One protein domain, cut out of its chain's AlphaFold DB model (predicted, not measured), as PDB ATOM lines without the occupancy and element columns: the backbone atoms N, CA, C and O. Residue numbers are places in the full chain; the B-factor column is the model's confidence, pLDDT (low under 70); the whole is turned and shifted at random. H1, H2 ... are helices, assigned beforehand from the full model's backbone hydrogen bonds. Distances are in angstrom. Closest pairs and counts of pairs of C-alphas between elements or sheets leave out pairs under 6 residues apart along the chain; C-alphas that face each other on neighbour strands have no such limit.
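What this domain is: This is residues 201 to 302 of the 501 residues of an uncharacterized protein of Acaryochloris marina (strain MBIC 11017) (UniProt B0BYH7). H4, the longest helix, runs through the middle of a rounded domain, with H1, H3, H5 and H6 packed around it. H1 and H6 lie on two sides of H4, H5 folds back on it as a helical hairpin, and H2 packs on short H3 at the margin. The printed part has 102 residues with six named helices, H1 to H6 in order, and no named strand: all helix. It is compact, with a radius of gyration of the C-alphas of 12.5 A and spans of 33 by 28 by 27 A.

How they stand to each other: H1, residues 203 to 216, touches H4, residues 256 to 270, at a shallow tilt of 22 degrees, opposite ways; the closest C-alphas, of Gln 205 and Trp 270, are 4.4 A apart. H2, residues 227 to 234, is apart from H4 but touches H3, residues 241 to 245, closest at the C-alphas of Ile 229 and Thr 244, 6.0 A. H3 touches H4, closest at the C-alphas of Pro 242 and Ala 267, 4.2 A. H5, residues 275 to 285, forms a hairpin with H4 at a steep tilt of 44 degrees, opposite ways; the closest C-alphas, of Ala 265 and Ala 278, are 4.7 A apart. H6, residues 289 to 301, touches H4 with residues 289 to 292 alone, the same way at a shallow tilt of 30 degrees, closest at the C-alphas of Val 257 and Ala 289, 5.2 A. Every O i to N i+4 pair is within hydrogen-bond range in H1 to H5, and 6 of 9 in H6.

Where its parts are: H1 begins at C-alpha 203, (-16.321, 12.775, 24.573), and is 19.6 A long. H4 is 20.4 A, H5 15.2 A and H6 19.6 A, ending at C-alpha 301, (-22.494, 37.001, 19.049).

The domain as a whole: The C-alphas farthest apart, of Asp 235 and Gln 287, are 33.5 A apart. The printed part has no cut and no long link. Confidence is under 70 at residues 222 to 225, 227 to 228, 297 and 300 to 302.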
ATOM      1  N   MET A 201     -18.823  13.514  17.416       86.62
ATOM      2  CA  MET A 201     -18.655  14.249  18.676       86.62
ATOM      3  C   MET A 201     -17.448  13.743  19.470       86.62
ATOM      4  O   MET A 201     -17.250  12.540  19.648       86.62
ATOM      5  N   THR A 202     -16.701  14.676  20.058       88.88
ATOM      6  CA  THR A 202     -15.742  14.371  21.130       88.88
ATOM      7  C   THR A 202     -16.465  13.900  22.396       88.88
ATOM      8  O   THR A 202     -17.639  14.213  22.613       88.88
ATOM      9  N   ASP A 203     -15.756  13.206  23.287       90.19
ATOM     10  CA  ASP A 203     -16.321  12.775  24.573       90.19
ATOM     11  C   ASP A 203     -16.815  13.947  25.425       90.19
ATOM     12  O   ASP A 203     -17.873  13.845  26.041       90.19
ATOM     13  N   LEU A 204     -16.135  15.095  25.375       93.81
ATOM     14  CA  LEU A 204     -16.564  16.315  26.062       93.81
ATOM     15  C   LEU A 204     -17.893  16.852  25.505       93.81
ATOM     16  O   LEU A 204     -18.782  17.238  26.262       93.81
ATOM     17  N   GLN A 205     -18.085  16.821  24.186       94.19
ATOM     18  CA  GLN A 205     -19.341  17.241  23.558       94.19
ATOM     19  C   GLN A 205     -20.492  16.287  23.891       94.19
ATOM     20  O   GLN A 205     -21.582  16.735  24.257       94.19
ATOM     21  N   ARG A 206     -20.238  14.971  23.844       96.00
ATOM     22  CA  ARG A 206     -21.210  13.958  24.283       96.00
ATOM     23  C   ARG A 206     -21.539  14.110  25.766       96.00
ATOM     24  O   ARG A 206     -22.707  14.000  26.141       96.00
ATOM     25  N   ALA A 207     -20.551  14.429  26.603       94.88
ATOM     26  CA  ALA A 207     -20.743  14.685  28.026       94.88
ATOM     27  C   ALA A 207     -21.599  15.926  28.290       94.88
ATOM     28  O   ALA A 207     -22.538  15.853  29.081       94.88
ATOM     29  N   ALA A 208     -21.353  17.030  27.581       97.56
ATOM     30  CA  ALA A 208     -22.163  18.241  27.689       97.56
ATOM     31  C   ALA A 208     -23.640  17.984  27.335       97.56
ATOM     32  O   ALA A 208     -24.529  18.361  28.099       97.56
ATOM     33  N   LEU A 209     -23.919  17.281  26.227       97.88
ATOM     34  CA  LEU A 209     -25.297  16.943  25.837       97.88
ATOM     35  C   LEU A 209     -25.952  15.932  26.778       97.88
ATOM     36  O   LEU A 209     -27.145  16.039  27.055       97.88
ATOM     37  N   THR A 210     -25.184  14.971  27.294       96.25
ATOM     38  CA  THR A 210     -25.693  13.993  28.263       96.25
ATOM     39  C   THR A 210     -26.033  14.669  29.589       96.25
ATOM     40  O   THR A 210     -27.089  14.392  30.152       96.25
ATOM     41  N   SER A 211     -25.217  15.623  30.055       96.31
ATOM     42  CA  SER A 211     -25.550  16.454  31.220       96.31
ATOM     43  C   SER A 211     -26.783  17.315  30.983       96.31
ATOM     44  O   SER A 211     -27.661  17.398  31.851       96.31
ATOM     45  N   PHE A 212     -26.888  17.906  29.790       97.06
ATOM     46  CA  PHE A 212     -28.053  18.685  29.404       97.06
ATOM     47  C   PHE A 212     -29.332  17.848  29.487       97.06
ATOM     48  O   PHE A 212     -30.278  18.223  30.186       97.06
ATOM     49  N   ALA A 213     -29.313  16.674  28.855       93.69
ATOM     50  CA  ALA A 213     -30.414  15.725  28.842       93.69
ATOM     51  C   ALA A 213     -30.755  15.177  30.230       93.69
ATOM     52  O   ALA A 213     -31.932  15.009  30.527       93.69
ATOM     53  N   TYR A 214     -29.766  14.935  31.096       88.75
ATOM     54  CA  TYR A 214     -30.016  14.442  32.454       88.75
ATOM     55  C   TYR A 214     -30.890  15.408  33.264       88.75
ATOM     56  O   TYR A 214     -31.782  14.987  33.992       88.75
ATOM     57  N   ASN A 215     -30.691  16.716  33.081       90.31
ATOM     58  CA  ASN A 215     -31.487  17.734  33.765       90.31
ATOM     59  C   ASN A 215     -32.793  18.099  33.057       90.31
ATOM     60  O   ASN A 215     -33.786  18.409  33.710       90.31
ATOM     61  N   ASN A 216     -32.763  18.160  31.729       86.50
ATOM     62  CA  ASN A 216     -33.853  18.709  30.930       86.50
ATOM     63  C   ASN A 216     -34.801  17.625  30.377       86.50
ATOM     64  O   ASN A 216     -35.971  17.904  30.122       86.50
ATOM     65  N   GLY A 217     -34.316  16.389  30.255       82.56
ATOM     66  CA  GLY A 217     -35.012  15.233  29.697       82.56
ATOM     67  C   GLY A 217     -34.306  14.659  28.461       82.56
ATOM     68  O   GLY A 217     -33.815  15.392  27.602       82.56
ATOM     69  N   ALA A 218     -34.296  13.328  28.333       81.75
ATOM     70  CA  ALA A 218     -33.638  12.619  27.227       81.75
ATOM     71  C   ALA A 218     -34.317  12.814  25.855       81.75
ATOM     72  O   ALA A 218     -33.693  12.612  24.815       81.75
ATOM     73  N   ASP A 219     -35.586  13.231  25.837       79.75
ATOM     74  CA  ASP A 219     -36.373  13.452  24.618       79.75
ATOM     75  C   ASP A 219     -36.244  14.879  24.054       79.75
ATOM     76  O   ASP A 219     -37.064  15.296  23.235       79.75
ATOM     77  N   PHE A 220     -35.242  15.659  24.479       86.31
ATOM     78  CA  PHE A 220     -35.108  17.040  24.014       86.31
ATOM     79  C   PHE A 220     -34.938  17.105  22.485       86.31
ATOM     80  O   PHE A 220     -35.580  17.928  21.831       86.31
ATOM     81  N   TYR A 221     -34.136  16.220  21.890       84.56
ATOM     82  CA  TYR A 221     -33.848  16.253  20.458       84.56
ATOM     83  C   TYR A 221     -35.098  15.924  19.622       84.56
ATOM     84  O   TYR A 221     -35.695  14.859  19.750       84.56
ATOM     85  N   GLY A 222     -35.500  16.857  18.755       69.62
ATOM     86  CA  GLY A 222     -36.722  16.755  17.950       69.62
ATOM     87  C   GLY A 222     -37.991  17.239  18.655       69.62
ATOM     88  O   GLY A 222     -39.044  17.314  18.018       69.62
ATOM     89  N   SER A 223     -37.922  17.606  19.939       67.44
ATOM     90  CA  SER A 223     -39.095  18.101  20.662       67.44
ATOM     91  C   SER A 223     -39.451  19.552  20.284       67.44
ATOM     92  O   SER A 223     -38.566  20.363  19.980       67.44
ATOM     93  N   PRO A 224     -40.742  19.942  20.346       59.91
ATOM     94  CA  PRO A 224     -41.189  21.281  19.954       59.91
ATOM     95  C   PRO A 224     -40.560  22.436  20.743       59.91
ATOM     96  O   PRO A 224     -40.478  23.537  20.204       59.91
ATOM     97  N   ASN A 225     -40.114  22.191  21.979       67.50
ATOM     98  CA  ASN A 225     -39.514  23.202  22.859       67.50
ATOM     99  C   ASN A 225     -37.986  23.303  22.703       67.50
ATOM    100  O   ASN A 225     -37.363  24.194  23.270       67.50
ATOM    101  N   HIS A 226     -37.376  22.420  21.906       83.44
ATOM    102  CA  HIS A 226     -35.923  22.329  21.736       83.44
ATOM    103  C   HIS A 226     -35.505  22.468  20.269       83.44
ATOM    104  O   HIS A 226     -34.521  21.875  19.823       83.44
ATOM    105  N   ARG A 227     -36.264  23.251  19.489       66.00
ATOM    106  CA  ARG A 227     -36.047  23.403  18.041       66.00
ATOM    107  C   ARG A 227     -34.669  23.970  17.710       66.00
ATOM    108  O   ARG A 227     -34.039  23.461  16.791       66.00
ATOM    109  N   THR A 228     -34.187  24.958  18.465       65.50
ATOM    110  CA  THR A 228     -32.889  25.604  18.210       65.50
ATOM    111  C   THR A 228     -31.729  24.631  18.411       65.50
ATOM    112  O   THR A 228     -30.947  24.428  17.489       65.50
ATOM    113  N   ILE A 229     -31.656  23.938  19.555       84.00
ATOM    114  CA  ILE A 229     -30.589  22.950  19.791       84.00
ATOM    115  C   ILE A 229     -30.709  21.751  18.846       84.00
ATOM    116  O   ILE A 229     -29.704  21.282  18.322       84.00
ATOM    117  N   THR A 230     -31.935  21.309  18.540       76.00
ATOM    118  CA  THR A 230     -32.185  20.255  17.544       76.00
ATOM    119  C   THR A 230     -31.641  20.655  16.176       76.00
ATOM    120  O   THR A 230     -30.958  19.857  15.541       76.00
ATOM    121  N   ARG A 231     -31.916  21.884  15.719       78.50
ATOM    122  CA  ARG A 231     -31.407  22.415  14.448       78.50
ATOM    123  C   ARG A 231     -29.885  22.452  14.446       78.50
ATOM    124  O   ARG A 231     -29.288  21.908  13.529       78.50
ATOM    125  N   ASN A 232     -29.267  23.025  15.477       77.12
ATOM    126  CA  ASN A 232     -27.812  23.176  15.517       77.12
ATOM    127  C   ASN A 232     -27.098  21.818  15.474       77.12
ATOM    128  O   ASN A 232     -26.135  21.649  14.733       77.12
ATOM    129  N   LEU A 233     -27.613  20.819  16.198       83.00
ATOM    130  CA  LEU A 233     -27.086  19.452  16.153       83.00
ATOM    131  C   LEU A 233     -27.328  18.787  14.789       83.00
ATOM    132  O   LEU A 233     -26.432  18.152  14.235       83.00
ATOM    133  N   LYS A 234     -28.522  18.970  14.210       80.56
ATOM    134  CA  LYS A 234     -28.889  18.426  12.895       80.56
ATOM    135  C   LYS A 234     -28.069  19.012  11.747       80.56
ATOM    136  O   LYS A 234     -27.739  18.285  10.815       80.56
ATOM    137  N   ASP A 235     -27.758  20.298  11.799       75.88
ATOM    138  CA  ASP A 235     -27.103  21.021  10.708       75.88
ATOM    139  C   ASP A 235     -25.576  21.103  10.898       75.88
ATOM    140  O   ASP A 235     -24.892  21.741  10.101       75.88
ATOM    141  N   LYS A 236     -25.026  20.432  11.926       79.75
ATOM    142  CA  LYS A 236     -23.618  20.548  12.345       79.75
ATOM    143  C   LYS A 236     -23.201  21.997  12.623       79.75
ATOM    144  O   LYS A 236     -22.060  22.379  12.372       79.75
ATOM    145  N   ASP A 237     -24.089  22.805  13.186       76.50
ATOM    146  CA  ASP A 237     -23.729  24.126  13.697       76.50
ATOM    147  C   ASP A 237     -23.196  24.015  15.133       76.50
ATOM    148  O   ASP A 237     -23.815  24.429  16.117       76.50
ATOM    149  N   TRP A 238     -22.028  23.381  15.257       83.00
ATOM    150  CA  TRP A 238     -21.378  23.121  16.542       83.00
ATOM    151  C   TRP A 238     -21.007  24.407  17.279       83.00
ATOM    152  O   TRP A 238     -20.979  24.415  18.509       83.00
ATOM    153  N   GLN A 239     -20.723  25.486  16.542       81.38
ATOM    154  CA  GLN A 239     -20.342  26.780  17.111       81.38
ATOM    155  C   GLN A 239     -21.519  27.472  17.806       81.38
ATOM    156  O   GLN A 239     -21.304  28.166  18.796       81.38
ATOM    157  N   ALA A 240     -22.755  27.244  17.355       76.75
ATOM    158  CA  ALA A 240     -23.946  27.836  17.964       76.75
ATOM    159  C   ALA A 240     -24.480  27.072  19.194       76.75
ATOM    160  O   ALA A 240     -25.321  27.595  19.937       76.75
ATOM    161  N   VAL A 241     -24.027  25.836  19.444       89.62
ATOM    162  CA  VAL A 241     -24.497  25.011  20.577       89.62
ATOM    163  C   VAL A 241     -24.253  25.670  21.949       89.62
ATOM    164  O   VAL A 241     -25.217  25.740  22.714       89.62
ATOM    165  N   PRO A 242     -23.070  26.242  22.266       90.44
ATOM    166  CA  PRO A 242     -22.816  26.947  23.528       90.44
ATOM    167  C   PRO A 242     -23.857  28.022  23.874       90.44
ATOM    168  O   PRO A 242     -24.432  28.012  24.962       90.44
ATOM    169  N   GLY A 243     -24.143  28.929  22.935       79.81
ATOM    170  CA  GLY A 243     -25.136  29.990  23.137       79.81
ATOM    171  C   GLY A 243     -26.566  29.456  23.227       79.81
ATOM    172  O   GLY A 243     -27.410  30.043  23.899       79.81
ATOM    173  N   THR A 244     -26.834  28.315  22.593       85.81
ATOM    174  CA  THR A 244     -28.153  27.677  22.615       85.81
ATOM    175  C   THR A 244     -28.423  26.953  23.929       85.81
ATOM    176  O   THR A 244     -29.538  27.032  24.437       85.81
ATOM    177  N   LEU A 245     -27.419  26.309  24.532       90.62
ATOM    178  CA  LEU A 245     -27.549  25.707  25.864       90.62
ATOM    179  C   LEU A 245     -27.996  26.750  26.899       90.62
ATOM    180  O   LEU A 245     -28.890  26.476  27.700       90.62
ATOM    181  N   MET A 246     -27.455  27.972  26.833       91.56
ATOM    182  CA  MET A 246     -27.814  29.064  27.747       91.56
ATOM    183  C   MET A 246     -29.286  29.490  27.687       91.56
ATOM    184  O   MET A 246     -29.786  30.027  28.677       91.56
ATOM    185  N   MET A 247     -30.004  29.218  26.592       84.81
ATOM    186  CA  MET A 247     -31.440  29.520  26.479       84.81
ATOM    187  C   MET A 247     -32.283  28.715  27.485       84.81
ATOM    188  O   MET A 247     -33.353  29.155  27.898       84.81
ATOM    189  N   TYR A 248     -31.787  27.559  27.936       86.75
ATOM    190  CA  TYR A 248     -32.496  26.630  28.825       86.75
ATOM    191  C   TYR A 248     -32.153  26.854  30.303       86.75
ATOM    192  O   TYR A 248     -31.801  25.914  31.027       86.75
ATOM    193  N   ARG A 249     -32.226  28.117  30.739       87.75
ATOM    194  CA  ARG A 249     -31.961  28.532  32.128       87.75
ATOM    195  C   ARG A 249     -33.196  28.954  32.922       87.75
ATOM    196  O   ARG A 249     -33.061  29.222  34.103       87.75
ATOM    197  N   ASN A 250     -34.367  29.015  32.289       80.38
ATOM    198  CA  ASN A 250     -35.615  29.536  32.861       80.38
ATOM    199  C   ASN A 250     -35.496  30.979  33.398       80.38
ATOM    200  O   ASN A 250     -35.467  31.184  34.614       80.38
ATOM    201  N   PRO A 251     -35.432  31.989  32.508       76.25
ATOM    202  CA  PRO A 251     -35.325  33.383  32.918       76.25
ATOM    203  C   PRO A 251     -36.430  33.816  33.886       76.25
ATOM    204  O   PRO A 251     -37.597  33.487  33.691       76.25
ATOM    205  N   SER A 252     -36.067  34.616  34.889       78.06
ATOM    206  CA  SER A 252     -36.954  35.144  35.941       78.06
ATOM    207  C   SER A 252     -37.503  34.116  36.942       78.06
ATOM    208  O   SER A 252     -38.293  34.485  37.814       78.06
ATOM    209  N   GLU A 253     -37.075  32.853  36.882       82.50
ATOM    210  CA  GLU A 253     -37.374  31.857  37.913       82.50
ATOM    211  C   GLU A 253     -36.286  31.822  39.000       82.50
ATOM    212  O   GLU A 253     -35.121  32.150  38.778       82.50
ATOM    213  N   ASN A 254     -36.637  31.345  40.196       82.00
ATOM    214  CA  ASN A 254     -35.694  31.201  41.314       82.00
ATOM    215  C   ASN A 254     -34.557  30.189  41.049       82.00
ATOM    216  O   ASN A 254     -33.588  30.145  41.805       82.00
ATOM    217  N   VAL A 255     -34.673  29.385  39.989       83.19
ATOM    218  CA  VAL A 255     -33.664  28.415  39.546       83.19
ATOM    219  C   VAL A 255     -32.672  28.987  38.527       83.19
ATOM    220  O   VAL A 255     -31.685  28.313  38.226       83.19
ATOM    221  N   GLU A 256     -32.884  30.212  38.026       87.44
ATOM    222  CA  GLU A 256     -32.130  30.764  36.890       87.44
ATOM    223  C   GLU A 256     -30.621  30.781  37.118       87.44
ATOM    224  O   GLU A 256     -29.864  30.370  36.247       87.44
ATOM    225  N   VAL A 257     -30.162  31.187  38.304       90.94
ATOM    226  CA  VAL A 257     -28.724  31.232  38.619       90.94
ATOM    227  C   VAL A 257     -28.105  29.833  38.575       90.94
ATOM    228  O   VAL A 257     -27.020  29.642  38.024       90.94
ATOM    229  N   GLY A 258     -28.792  28.836  39.141       90.38
ATOM    230  CA  GLY A 258     -28.313  27.454  39.169       90.38
ATOM    231  C   GLY A 258     -28.285  26.830  37.775       90.38
ATOM    232  O   GLY A 258     -27.275  26.243  37.379       90.38
ATOM    233  N   LEU A 259     -29.362  27.007  37.007       90.56
ATOM    234  CA  LEU A 259     -29.435  26.514  35.635       90.56
ATOM    235  C   LEU A 259     -28.475  27.270  34.714       90.56
ATOM    236  O   LEU A 259     -27.781  26.633  33.934       90.56
ATOM    237  N   GLY A 260     -28.347  28.590  34.846       94.31
ATOM    238  CA  GLY A 260     -27.389  29.404  34.100       94.31
ATOM    239  C   GLY A 260     -25.952  28.926  34.303       94.31
ATOM    240  O   GLY A 260     -25.236  28.707  33.327       94.31
ATOM    241  N   ARG A 261     -25.550  28.646  35.552       97.81
ATOM    242  CA  ARG A 261     -24.243  28.036  35.857       97.81
ATOM    243  C   ARG A 261     -24.067  26.686  35.165       97.81
ATOM    244  O   ARG A 261     -23.021  26.454  34.567       97.81
ATOM    245  N   ARG A 262     -25.078  25.814  35.220       97.75
ATOM    246  CA  ARG A 262     -25.031  24.495  34.575       97.75
ATOM    247  C   ARG A 262     -24.906  24.587  33.060       97.75
ATOM    248  O   ARG A 262     -24.000  23.984  32.493       97.75
ATOM    249  N   ARG A 263     -25.759  25.382  32.413       98.06
ATOM    250  CA  ARG A 263     -25.736  25.573  30.957       98.06
ATOM    251  C   ARG A 263     -24.434  26.204  30.488       98.06
ATOM    252  O   ARG A 263     -23.910  25.807  29.452       98.06
ATOM    253  N   TYR A 264     -23.876  27.132  31.262       97.81
ATOM    254  CA  TYR A 264     -22.603  27.748  30.917       97.81
ATOM    255  C   TYR A 264     -21.418  26.785  31.082       97.81
ATOM    256  O   TYR A 264     -20.528  26.761  30.232       97.81
ATOM    257  N   ALA A 265     -21.418  25.941  32.118       98.06
ATOM    258  CA  ALA A 265     -20.407  24.895  32.262       98.06
ATOM    259  C   ALA A 265     -20.498  23.859  31.133       98.06
ATOM    260  O   ALA A 265     -19.484  23.542  30.522       98.06
ATOM    261  N   GLU A 266     -21.696  23.389  30.783       98.06
ATOM    262  CA  GLU A 266     -21.896  22.490  29.636       98.06
ATOM    263  C   GLU A 266     -21.428  23.127  28.322       98.06
ATOM    264  O   GLU A 266     -20.762  22.471  27.525       98.06
ATOM    265  N   ALA A 267     -21.705  24.418  28.115       96.94
ATOM    266  CA  ALA A 267     -21.222  25.179  26.966       96.94
ATOM    267  C   ALA A 267     -19.685  25.253  26.910       96.94
ATOM    268  O   ALA A 267     -19.094  25.123  25.840       96.94
ATOM    269  N   LYS A 268     -19.021  25.422  28.056       96.38
ATOM    270  CA  LYS A 268     -17.556  25.399  28.165       96.38
ATOM    271  C   LYS A 268     -16.974  24.010  27.905       96.38
ATOM    272  O   LYS A 268     -16.011  23.889  27.148       96.38
ATOM    273  N   VAL A 269     -17.587  22.966  28.465       96.81
ATOM    274  CA  VAL A 269     -17.183  21.573  28.217       96.81
ATOM    275  C   VAL A 269     -17.344  21.218  26.742       96.81
ATOM    276  O   VAL A 269     -16.423  20.672  26.141       96.81
ATOM    277  N   TRP A 270     -18.443  21.633  26.112       96.12
ATOM    278  CA  TRP A 270     -18.646  21.491  24.669       96.12
ATOM    279  C   TRP A 270     -17.506  22.104  23.839       96.12
ATOM    280  O   TRP A 270     -17.130  21.566  22.797       96.12
ATOM    281  N   CYS A 271     -16.922  23.207  24.310       93.44
ATOM    282  CA  CYS A 271     -15.788  23.873  23.674       93.44
ATOM    283  C   CYS A 271     -14.420  23.255  23.998       93.44
ATOM    284  O   CYS A 271     -13.415  23.742  23.487       93.44
ATOM    285  N   GLY A 272     -14.363  22.183  24.789       91.75
ATOM    286  CA  GLY A 272     -13.129  21.466  25.111       91.75
ATOM    287  C   GLY A 272     -12.547  21.768  26.494       91.75
ATOM    288  O   GLY A 272     -11.429  21.343  26.781       91.75
ATOM    289  N   GLU A 273     -13.255  22.508  27.349       92.81
ATOM    290  CA  GLU A 273     -12.826  22.754  28.730       92.81
ATOM    291  C   GLU A 273     -13.115  21.529  29.616       92.81
ATOM    292  O   GLU A 273     -14.140  20.866  29.468       92.81
ATOM    293  N   ALA A 274     -12.224  21.209  30.558       94.19
ATOM    294  CA  ALA A 274     -12.464  20.107  31.488       94.19
ATOM    295  C   ALA A 274     -13.655  20.428  32.423       94.19
ATOM    296  O   ALA A 274     -13.757  21.571  32.881       94.19
ATOM    297  N   PRO A 275     -14.511  19.445  32.778       93.75
ATOM    298  CA  PRO A 275     -15.687  19.653  33.629       93.75
ATOM    299  C   PRO A 275     -15.433  20.445  34.912       93.75
ATOM    300  O   PRO A 275     -16.156  21.388  35.219       93.75
ATOM    301  N   THR A 276     -14.380  20.102  35.653       92.50
ATOM    302  CA  THR A 276     -14.051  20.754  36.928       92.50
ATOM    303  C   THR A 276     -13.733  22.238  36.754       92.50
ATOM    304  O   THR A 276     -14.231  23.068  37.516       92.50
ATOM    305  N   THR A 277     -12.955  22.587  35.727       95.06
ATOM    306  CA  THR A 277     -12.623  23.976  35.386       95.06
ATOM    307  C   THR A 277     -13.858  24.730  34.899       95.06
ATOM    308  O   THR A 277     -14.127  25.828  35.384       95.06
ATOM    309  N   ALA A 278     -14.657  24.109  34.029       96.81
ATOM    310  CA  ALA A 278     -15.874  24.699  33.487       96.81
ATOM    311  C   ALA A 278     -16.899  25.033  34.586       96.81
ATOM    312  O   ALA A 278     -17.430  26.146  34.622       96.81
ATOM    313  N   CYS A 279     -17.133  24.106  35.519       94.69
ATOM    314  CA  CYS A 279     -18.025  24.305  36.661       94.69
ATOM    315  C   CYS A 279     -17.531  25.420  37.595       94.69
ATOM    316  O   CYS A 279     -18.325  26.260  38.026       94.69
ATOM    317  N   ALA A 280     -16.226  25.462  37.887       93.38
ATOM    318  CA  ALA A 280     -15.634  26.509  38.719       93.38
ATOM    319  C   ALA A 280     -15.750  27.894  38.062       93.38
ATOM    320  O   ALA A 280     -16.175  28.850  38.713       93.38
ATOM    321  N   ALA A 281     -15.446  27.993  36.765       94.00
ATOM    322  CA  ALA A 281     -15.584  29.227  35.999       94.00
ATOM    323  C   ALA A 281     -17.043  29.701  35.959       94.00
ATOM    324  O   ALA A 281     -17.319  30.872  36.204       94.00
ATOM    325  N   ALA A 282     -17.995  28.792  35.733       95.75
ATOM    326  CA  ALA A 282     -19.409  29.142  35.728       95.75
ATOM    327  C   ALA A 282     -19.890  29.647  37.096       95.75
ATOM    328  O   ALA A 282     -20.610  30.644  37.167       95.75
ATOM    329  N   ALA A 283     -19.456  29.005  38.185       94.31
ATOM    330  CA  ALA A 283     -19.758  29.449  39.542       94.31
ATOM    331  C   ALA A 283     -19.145  30.818  39.873       94.31
ATOM    332  O   ALA A 283     -19.719  31.543  40.682       94.31
ATOM    333  N   GLN A 284     -18.009  31.170  39.264       95.56
ATOM    334  CA  GLN A 284     -17.349  32.464  39.429       95.56
ATOM    335  C   GLN A 284     -18.004  33.571  38.585       95.56
ATOM    336  O   GLN A 284     -18.219  34.667  39.099       95.56
ATOM    337  N   GLU A 285     -18.314  33.302  37.316       94.88
ATOM    338  CA  GLU A 285     -18.833  34.298  36.365       94.88
ATOM    339  C   GLU A 285     -20.325  34.607  36.561       94.88
ATOM    340  O   GLU A 285     -20.745  35.725  36.287       94.88
ATOM    341  N   ILE A 286     -21.125  33.650  37.046       95.38
ATOM    342  CA  ILE A 286     -22.562  33.848  37.282       95.38
ATOM    343  C   ILE A 286     -22.803  33.902  38.786       95.38
ATOM    344  O   ILE A 286     -22.828  32.866  39.452       95.38
ATOM    345  N   GLN A 287     -22.995  35.098  39.341       95.06
ATOM    346  CA  GLN A 287     -23.364  35.290  40.750       95.06
ATOM    347  C   GLN A 287     -24.857  35.580  40.915       95.06
ATOM    348  O   GLN A 287     -25.459  35.207  41.921       95.06
ATOM    349  N   THR A 288     -25.452  36.217  39.912       93.69
ATOM    350  CA  THR A 288     -26.828  36.706  39.893       93.69
ATOM    351  C   THR A 288     -27.511  36.356  38.570       93.69
ATOM    352  O   THR A 288     -26.859  35.989  37.591       93.69
ATOM    353  N   ALA A 289     -28.842  36.457  38.520       85.81
ATOM    354  CA  ALA A 289     -29.601  36.195  37.293       85.81
ATOM    355  C   ALA A 289     -29.222  37.182  36.170       85.81
ATOM    356  O   ALA A 289     -29.157  36.810  35.001       85.81
ATOM    357  N   GLN A 290     -28.876  38.421  36.536       87.38
ATOM    358  CA  GLN A 290     -28.457  39.477  35.615       87.38
ATOM    359  C   GLN A 290     -27.167  39.143  34.852       87.38
ATOM    360  O   GLN A 290     -26.962  39.671  33.761       87.38
ATOM    361  N   ASP A 291     -26.326  38.251  35.381       90.50
ATOM    362  CA  ASP A 291     -25.081  37.835  34.725       90.50
ATOM    363  C   ASP A 291     -25.335  36.871  33.550       90.50
ATOM    364  O   ASP A 291     -24.495  36.733  32.658       90.50
ATOM    365  N   CYS A 292     -26.497  36.208  33.512       79.50
ATOM    366  CA  CYS A 292     -26.781  35.159  32.532       79.50
ATOM    367  C   CYS A 292     -27.018  35.708  31.117       79.50
ATOM    368  O   CYS A 292     -26.504  35.145  30.150       79.50
ATOM    369  N   GLU A 293     -27.768  36.807  30.989       81.50
ATOM    370  CA  GLU A 293     -28.124  37.398  29.690       81.50
ATOM    371  C   GLU A 293     -26.885  37.900  28.919       81.50
ATOM    372  O   GLU A 293     -26.710  37.505  27.766       81.50
ATOM    373  N   PRO A 294     -25.951  38.677  29.512       79.12
ATOM    374  CA  PRO A 294     -24.731  39.079  28.812       79.12
ATOM    375  C   PRO A 294     -23.870  37.894  28.363       79.12
ATOM    376  O   PRO A 294     -23.263  37.950  27.294       79.12
ATOM    377  N   ILE A 295     -23.816  36.815  29.153       80.06
ATOM    378  CA  ILE A 295     -23.066  35.601  28.803       80.06
ATOM    379  C   ILE A 295     -23.730  34.881  27.629       80.06
ATOM    380  O   ILE A 295     -23.032  34.511  26.686       80.06
ATOM    381  N   GLU A 296     -25.055  34.724  27.640       80.56
ATOM    382  CA  GLU A 296     -25.799  34.178  26.502       80.56
ATOM    383  C   GLU A 296     -25.540  35.000  25.235       80.56
ATOM    384  O   GLU A 296     -25.151  34.441  24.208       80.56
ATOM    385  N   GLN A 297     -25.692  36.326  25.311       65.62
ATOM    386  CA  GLN A 297     -25.471  37.209  24.168       65.62
ATOM    387  C   GLN A 297     -24.023  37.140  23.676       65.62
ATOM    388  O   GLN A 297     -23.793  37.072  22.470       65.62
ATOM    389  N   ARG A 298     -23.034  37.076  24.577       78.81
ATOM    390  CA  ARG A 298     -21.622  36.878  24.217       78.81
ATOM    391  C   ARG A 298     -21.415  35.559  23.476       78.81
ATOM    392  O   ARG A 298     -20.757  35.557  22.444       78.81
ATOM    393  N   LEU A 299     -21.985  34.459  23.965       72.44
ATOM    394  CA  LEU A 299     -21.860  33.145  23.325       72.44
ATOM    395  C   LEU A 299     -22.576  33.079  21.970       72.44
ATOM    396  O   LEU A 299     -22.141  32.330  21.103       72.44
ATOM    397  N   LYS A 300     -23.648  33.856  21.774       61.09
ATOM    398  CA  LYS A 300     -24.367  33.958  20.494       61.09
ATOM    399  C   LYS A 300     -23.664  34.863  19.480       61.09
ATOM    400  O   LYS A 300     -23.646  34.550  18.298       61.09
ATOM    401  N   THR A 301     -23.100  35.982  19.929       50.75
ATOM    402  CA  THR A 301     -22.494  37.001  19.049       50.75
ATOM    403  C   THR A 301     -21.012  36.767  18.774       50.75
ATOM    404  O   THR A 301     -20.509  37.186  17.734       50.75
ATOM    405  N   ASN A 302     -20.308  36.107  19.692       61.09
ATOM    406  CA  ASN A 302     -18.893  35.771  19.582       61.09
ATOM    407  C   ASN A 302     -18.639  34.366  20.164       61.09
ATOM    408  O   ASN A 302     -18.081  34.244  21.264       61.09
TER     409      ASN A 302